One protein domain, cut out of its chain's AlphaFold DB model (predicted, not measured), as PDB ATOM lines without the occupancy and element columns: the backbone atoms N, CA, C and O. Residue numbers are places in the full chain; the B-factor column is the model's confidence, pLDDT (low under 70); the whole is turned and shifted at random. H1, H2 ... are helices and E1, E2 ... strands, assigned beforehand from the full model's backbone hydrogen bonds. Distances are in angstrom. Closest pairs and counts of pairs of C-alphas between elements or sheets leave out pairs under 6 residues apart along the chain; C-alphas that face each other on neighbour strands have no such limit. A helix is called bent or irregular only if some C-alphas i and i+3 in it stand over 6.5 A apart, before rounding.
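Overview. This is residues 134 to 182 of the 691 residues of the protein "Hypothetical protein" of Rotaria sordida (UniProt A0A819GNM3). With little regular structure, this is an elongated hairpin of two short strands, E1 and E2, with a long loop at one end, the short helix H1 at the other, and a last stretch that folds back to pair briefly with E2. The printed part has 49 residues, only 13 in named elements, in the order E1, E2, H1; the sheet is antiparallel and the class mixed. It is only just compact, close to loose, with a radius of gyration of the C-alphas of 11.3 A and spans of 33 by 20 by 14 A.

Along the chain. E1, residues 138 to 141, 9.7 A long, begins at C-alpha 138 (-25.671, -2.479, -30.118). E2 is residues 156 to 159, 10.0 A. H1, residues 161 to 165, 8.5 A, ends at C-alpha 165 (-20.147, 8.620, -36.789); it is only just irregular, C-alphas 162 and 165 being 6.8 A apart.

Arrangement. E1 and E2 form an antiparallel hairpin at 161 degrees, with N 140 and O 157 within hydrogen-bond range at 2.8 A. Residues 158 to 159 of E2 pair antiparallel with residues 170 to 171. The closest C-alphas of E1 and H1, Val 138 and Gly 161, are 7.1 A apart. In H1, 0 of 1 O i to N i+4 pairs and 1 of 2 O i to N i+3 pairs are within range.

Size, cuts and confidence. The C-alphas farthest apart, Gly 149 and Val 165, are 33.7 A apart. The printed part has no cut; the link E1 to E2 is long, E2 to H1 tight. Residues 179 to 181 have pLDDT under 70.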
ATOM      1  N   PHE A 134     -31.441   4.147 -41.424       84.94
ATOM      2  CA  PHE A 134     -31.355   3.594 -40.077       84.94
ATOM      3  C   PHE A 134     -30.286   2.497 -40.011       84.94
ATOM      4  O   PHE A 134     -30.352   1.512 -40.749       84.94
ATOM      5  N   ASN A 135     -29.314   2.663 -39.114       86.06
ATOM      6  CA  ASN A 135     -28.278   1.674 -38.843       86.06
ATOM      7  C   ASN A 135     -28.330   1.296 -37.353       86.06
ATOM      8  O   ASN A 135     -27.955   2.118 -36.516       86.06
ATOM      9  N   PRO A 136     -28.817   0.099 -36.990       86.62
ATOM     10  CA  PRO A 136     -29.007  -0.255 -35.592       86.62
ATOM     11  C   PRO A 136     -27.665  -0.369 -34.866       86.62
ATOM     12  O   PRO A 136     -26.740  -1.044 -35.319       86.62
ATOM     13  N   SER A 137     -27.578   0.276 -33.712       91.62
ATOM     14  CA  SER A 137     -26.460   0.134 -32.781       91.62
ATOM     15  C   SER A 137     -26.681  -1.043 -31.831       91.62
ATOM     16  O   SER A 137     -27.809  -1.488 -31.608       91.62
ATOM     17  N   VAL A 138     -25.594  -1.543 -31.245       92.50
ATOM     18  CA  VAL A 138     -25.671  -2.479 -30.118       92.50
ATOM     19  C   VAL A 138     -25.939  -1.675 -28.853       92.50
ATOM     20  O   VAL A 138     -25.178  -0.766 -28.533       92.50
ATOM     21  N   GLU A 139     -26.997  -2.012 -28.126       92.38
ATOM     22  CA  GLU A 139     -27.309  -1.380 -26.846       92.38
ATOM     23  C   GLU A 139     -26.586  -2.092 -25.699       92.38
ATOM     24  O   GLU A 139     -26.752  -3.294 -25.477       92.38
ATOM     25  N   ILE A 140     -25.808  -1.328 -24.938       92.31
ATOM     26  CA  ILE A 140     -25.368  -1.694 -23.597       92.31
ATOM     27  C   ILE A 140     -26.367  -1.079 -22.630       92.31
ATOM     28  O   ILE A 140     -26.487   0.139 -22.583       92.31
ATOM     29  N   ARG A 141     -27.044  -1.903 -21.828       93.00
ATOM     30  CA  ARG A 141     -27.950  -1.443 -20.771       93.00
ATOM     31  C   ARG A 141     -27.598  -2.099 -19.447       93.00
ATOM     32  O   ARG A 141     -27.680  -3.320 -19.307       93.00
ATOM     33  N   VAL A 142     -27.212  -1.283 -18.473       93.88
ATOM     34  CA  VAL A 142     -26.841  -1.747 -17.134       93.88
ATOM     35  C   VAL A 142     -28.112  -1.919 -16.313       93.88
ATOM     36  O   VAL A 142     -28.807  -0.948 -16.020       93.88
ATOM     37  N   GLN A 143     -28.430  -3.165 -15.962       93.00
ATOM     38  CA  GLN A 143     -29.604  -3.481 -15.140       93.00
ATOM     39  C   GLN A 143     -29.373  -3.127 -13.668       93.00
ATOM     40  O   GLN A 143     -30.273  -2.603 -13.025       93.00
ATOM     41  N   GLU A 144     -28.162  -3.378 -13.167       93.50
ATOM     42  CA  GLU A 144     -27.743  -3.090 -11.797       93.50
ATOM     43  C   GLU A 144     -26.290  -2.589 -11.782       93.50
ATOM     44  O   GLU A 144     -25.455  -3.170 -12.488       93.50
ATOM     45  N   PRO A 145     -25.960  -1.568 -10.972       94.12
ATOM     46  CA  PRO A 145     -26.882  -0.801 -10.124       94.12
ATOM     47  C   PRO A 145     -27.762   0.174 -10.944       94.12
ATOM     48  O   PRO A 145     -27.385   0.574 -12.045       94.12
ATOM     49  N   TYR A 146     -28.923   0.574 -10.406       94.62
ATOM     50  CA  TYR A 146     -29.833   1.567 -11.009       94.62
ATOM     51  C   TYR A 146     -30.408   2.560  -9.979       94.62
ATOM     52  O   TYR A 146     -30.377   2.316  -8.771       94.62
ATOM     53  N   ARG A 147     -30.947   3.694 -10.451       93.56
ATOM     54  CA  ARG A 147     -31.626   4.703  -9.616       93.56
ATOM     55  C   ARG A 147     -33.113   4.398  -9.489       93.56
ATOM     56  O   ARG A 147     -33.804   4.281 -10.495       93.56
ATOM     57  N   ASN A 148     -33.621   4.329  -8.262       91.19
ATOM     58  CA  ASN A 148     -35.061   4.274  -8.009       91.19
ATOM     59  C   ASN A 148     -35.641   5.693  -7.879       91.19
ATOM     60  O   ASN A 148     -34.932   6.612  -7.484       91.19
ATOM     61  N   GLY A 149     -36.931   5.874  -8.161       89.88
ATOM     62  CA  GLY A 149     -37.604   7.159  -7.952       89.88
ATOM     63  C   GLY A 149     -37.345   8.218  -9.028       89.88
ATOM     64  O   GLY A 149     -37.688   9.374  -8.814       89.88
ATOM     65  N   THR A 150     -36.756   7.859 -10.170       93.50
ATOM     66  CA  THR A 150     -36.470   8.781 -11.284       93.50
ATOM     67  C   THR A 150     -37.030   8.239 -12.601       93.50
ATOM     68  O   THR A 150     -37.226   7.032 -12.739       93.50
ATOM     69  N   VAL A 151     -37.281   9.113 -13.578       92.62
ATOM     70  CA  VAL A 151     -37.638   8.723 -14.955       92.62
ATOM     71  C   VAL A 151     -36.482   7.977 -15.630       92.62
ATOM     72  O   VAL A 151     -36.703   7.005 -16.350       92.62
ATOM     73  N   PHE A 152     -35.242   8.388 -15.357       93.12
ATOM     74  CA  PHE A 152     -34.045   7.872 -16.019       93.12
ATOM     75  C   PHE A 152     -33.228   6.975 -15.083       93.12
ATOM     76  O   PHE A 152     -32.254   7.395 -14.446       93.12
ATOM     77  N   THR A 153     -33.669   5.722 -14.976       93.38
ATOM     78  CA  THR A 153     -33.233   4.773 -13.940       93.38
ATOM     79  C   THR A 153     -31.904   4.084 -14.235       93.38
ATOM     80  O   THR A 153     -31.103   3.891 -13.322       93.38
ATOM     81  N   ASN A 154     -31.668   3.681 -15.485       93.75
ATOM     82  CA  ASN A 154     -30.564   2.803 -15.879       93.75
ATOM     83  C   ASN A 154     -29.549   3.532 -16.757       93.75
ATOM     84  O   ASN A 154     -29.918   4.376 -17.570       93.75
ATOM     85  N   TYR A 155     -28.278   3.144 -16.643       94.56
ATOM     86  CA  TYR A 155     -27.263   3.540 -17.615       94.56
ATOM     87  C   TYR A 155     -27.485   2.787 -18.925       94.56
ATOM     88  O   TYR A 155     -27.709   1.567 -18.920       94.56
ATOM     89  N   GLN A 156     -27.362   3.497 -20.044       93.44
ATOM     90  CA  GLN A 156     -27.447   2.905 -21.371       93.44
ATOM     91  C   GLN A 156     -26.530   3.603 -22.369       93.44
ATOM     92  O   GLN A 156     -26.255   4.792 -22.262       93.44
ATOM     93  N   LEU A 157     -26.067   2.855 -23.365       93.88
ATOM     94  CA  LEU A 157     -25.174   3.372 -24.389       93.88
ATOM     95  C   LEU A 157     -25.327   2.573 -25.679       93.88
ATOM     96  O   LEU A 157     -25.226   1.346 -25.673       93.88
ATOM     97  N   GLY A 158     -25.520   3.271 -26.792       94.38
ATOM     98  CA  GLY A 158     -25.391   2.706 -28.126       94.38
ATOM     99  C   GLY A 158     -23.937   2.561 -28.536       94.38
ATOM    100  O   GLY A 158     -23.160   3.481 -28.307       94.38
ATOM    101  N   VAL A 159     -23.565   1.450 -29.175       94.62
ATOM    102  CA  VAL A 159     -22.212   1.205 -29.699       94.62
ATOM    103  C   VAL A 159     -22.271   0.748 -31.156       94.62
ATOM    104  O   VAL A 159     -23.036  -0.152 -31.510       94.62
ATOM    105  N   GLY A 160     -21.434   1.344 -32.010       93.94
ATOM    106  CA  GLY A 160     -21.424   1.065 -33.450       93.94
ATOM    107  C   GLY A 160     -22.731   1.491 -34.124       93.94
ATOM    108  O   GLY A 160     -23.423   2.368 -33.618       93.94
ATOM    109  N   GLY A 161     -23.094   0.890 -35.260       91.31
ATOM    110  CA  GLY A 161     -24.340   1.233 -35.963       91.31
ATOM    111  C   GLY A 161     -24.435   2.729 -36.295       91.31
ATOM    112  O   GLY A 161     -23.494   3.296 -36.849       91.31
ATOM    113  N   GLY A 162     -25.541   3.373 -35.919       89.19
ATOM    114  CA  GLY A 162     -25.754   4.820 -36.053       89.19
ATOM    115  C   GLY A 162     -24.773   5.668 -35.237       89.19
ATOM    116  O   GLY A 162     -24.397   6.752 -35.672       89.19
ATOM    117  N   ALA A 163     -24.258   5.142 -34.122       93.81
ATOM    118  CA  ALA A 163     -23.233   5.800 -33.313       93.81
ATOM    119  C   ALA A 163     -21.825   5.769 -33.939       93.81
ATOM    120  O   ALA A 163     -20.913   6.411 -33.425       93.81
ATOM    121  N   ALA A 164     -21.616   5.045 -35.048       94.56
ATOM    122  CA  ALA A 164     -20.301   4.915 -35.685       94.56
ATOM    123  C   ALA A 164     -19.750   6.228 -36.275       94.56
ATOM    124  O   ALA A 164     -18.584   6.275 -36.658       94.56
ATOM    125  N   VAL A 165     -20.573   7.279 -36.357       94.31
ATOM    126  CA  VAL A 165     -20.147   8.620 -36.789       94.31
ATOM    127  C   VAL A 165     -19.396   9.398 -35.701       94.31
ATOM    128  O   VAL A 165     -18.733  10.383 -36.017       94.31
ATOM    129  N   PHE A 166     -19.490   8.964 -34.439       97.00
ATOM    130  CA  PHE A 166     -18.820   9.585 -33.295       97.00
ATOM    131  C   PHE A 166     -17.495   8.881 -32.967       97.00
ATOM    132  O   PHE A 166     -17.250   7.742 -33.374       97.00
ATOM    133  N   ASN A 167     -16.634   9.549 -32.197       95.12
ATOM    134  CA  ASN A 167     -15.380   8.994 -31.694       95.12
ATOM    135  C   ASN A 167     -15.221   9.254 -30.177       95.12
ATOM    136  O   ASN A 167     -14.972  10.397 -29.788       95.12
ATOM    137  N   PRO A 168     -15.315   8.226 -29.310       95.06
ATOM    138  CA  PRO A 168     -15.549   6.817 -29.645       95.06
ATOM    139  C   PRO A 168     -16.934   6.589 -30.288       95.06
ATOM    140  O   PRO A 168     -17.800   7.453 -30.152       95.06
ATOM    141  N   PRO A 169     -17.155   5.449 -30.983       96.00
ATOM    142  CA  PRO A 169     -18.380   5.167 -31.742       96.00
ATOM    143  C   PRO A 169     -19.547   4.792 -30.821       96.00
ATOM    144  O   PRO A 169     -20.077   3.676 -30.872       96.00
ATOM    145  N   THR A 170     -19.897   5.716 -29.930       94.94
ATOM    146  CA  THR A 170     -20.878   5.549 -28.867       94.94
ATOM    147  C   THR A 170     -21.799   6.754 -28.766       94.94
ATOM    148  O   THR A 170     -21.333   7.888 -28.866       94.94
ATOM    149  N   ASN A 171     -23.089   6.517 -28.529       94.56
ATOM    150  CA  ASN A 171     -24.091   7.573 -28.398       94.56
ATOM    151  C   ASN A 171     -25.251   7.112 -27.501       94.56
ATOM    152  O   ASN A 171     -25.780   6.014 -27.683       94.56
ATOM    153  N   PHE A 172     -25.661   7.960 -26.559       93.31
ATOM    154  CA  PHE A 172     -26.827   7.745 -25.701       93.31
ATOM    155  C   PHE A 172     -28.139   7.599 -26.491       93.31
ATOM    156  O   PHE A 172     -28.983   6.783 -26.132       93.31
ATOM    157  N   TRP A 173     -28.286   8.332 -27.598       92.75
ATOM    158  CA  TRP A 173     -29.491   8.334 -28.435       92.75
ATOM    159  C   TRP A 173     -29.524   7.215 -29.478       92.75
ATOM    160  O   TRP A 173     -30.509   7.068 -30.193       92.75
ATOM    161  N   SER A 174     -28.465   6.414 -29.610       91.50
ATOM    162  CA  SER A 174     -28.412   5.300 -30.566       91.50
ATOM    163  C   SER A 174     -28.644   3.951 -29.877       91.50
ATOM    164  O   SER A 174     -27.769   3.094 -29.889       91.50
ATOM    165  N   THR A 175     -29.789   3.738 -29.232       86.56
ATOM    166  CA  THR A 175     -30.103   2.473 -28.532       86.56
ATOM    167  C   THR A 175     -31.300   1.752 -29.160       86.56
ATOM    168  O   THR A 175     -32.047   2.324 -29.951       86.56
ATOM    169  N   ALA A 176     -31.514   0.467 -28.852       77.31
ATOM    170  CA  ALA A 176     -32.652  -0.270 -29.413       77.31
ATOM    171  C   ALA A 176     -33.994   0.282 -28.900       77.31
ATOM    172  O   ALA A 176     -35.032   0.104 -29.540       77.31
ATOM    173  N   SER A 177     -33.988   0.950 -27.748       74.38
ATOM    174  CA  SER A 177     -35.134   1.667 -27.192       74.38
ATOM    175  C   SER A 177     -34.654   2.933 -26.476       74.38
ATOM    176  O   SER A 177     -34.455   2.886 -25.259       74.38
ATOM    177  N   PRO A 178     -34.434   4.051 -27.199       78.31
ATOM    178  CA  PRO A 178     -34.057   5.306 -26.564       78.31
ATOM    179  C   PRO A 178     -35.114   5.688 -25.516       78.31
ATOM    180  O   PRO A 178     -36.306   5.434 -25.702       78.31
ATOM    181  N   PRO A 179     -34.689   6.244 -24.373       66.44
ATOM    182  CA  PRO A 179     -35.542   6.421 -23.196       66.44
ATOM    183  C   PRO A 179     -36.587   7.522 -23.417       66.44
ATOM    184  O   PRO A 179     -37.603   7.571 -22.728       66.44
ATOM    185  N   ALA A 180     -36.321   8.399 -24.382       66.19
ATOM    186  CA  ALA A 180     -37.189   9.432 -24.900       66.19
ATOM    187  C   ALA A 180     -36.885   9.593 -26.400       66.19
ATOM    188  O   ALA A 180     -35.752   9.378 -26.824       66.19
ATOM    189  N   GLY A 181     -37.872  10.000 -27.200       69.88
ATOM    190  CA  GLY A 181     -37.675  10.309 -28.621       69.88
ATOM    191  C   GLY A 181     -37.249   9.129 -29.503       69.88
ATOM    192  O   GLY A 181     -37.500   7.969 -29.181       69.88
ATOM    193  N   ASP A 182     -36.634   9.465 -30.638       75.69
ATOM    194  CA  ASP A 182     -36.197   8.523 -31.665       75.69
ATOM    195  C   ASP A 182     -34.689   8.254 -31.597       75.69
ATOM    196  O   ASP A 182     -33.934   8.937 -30.906       75.69
TER     197      ASP A 182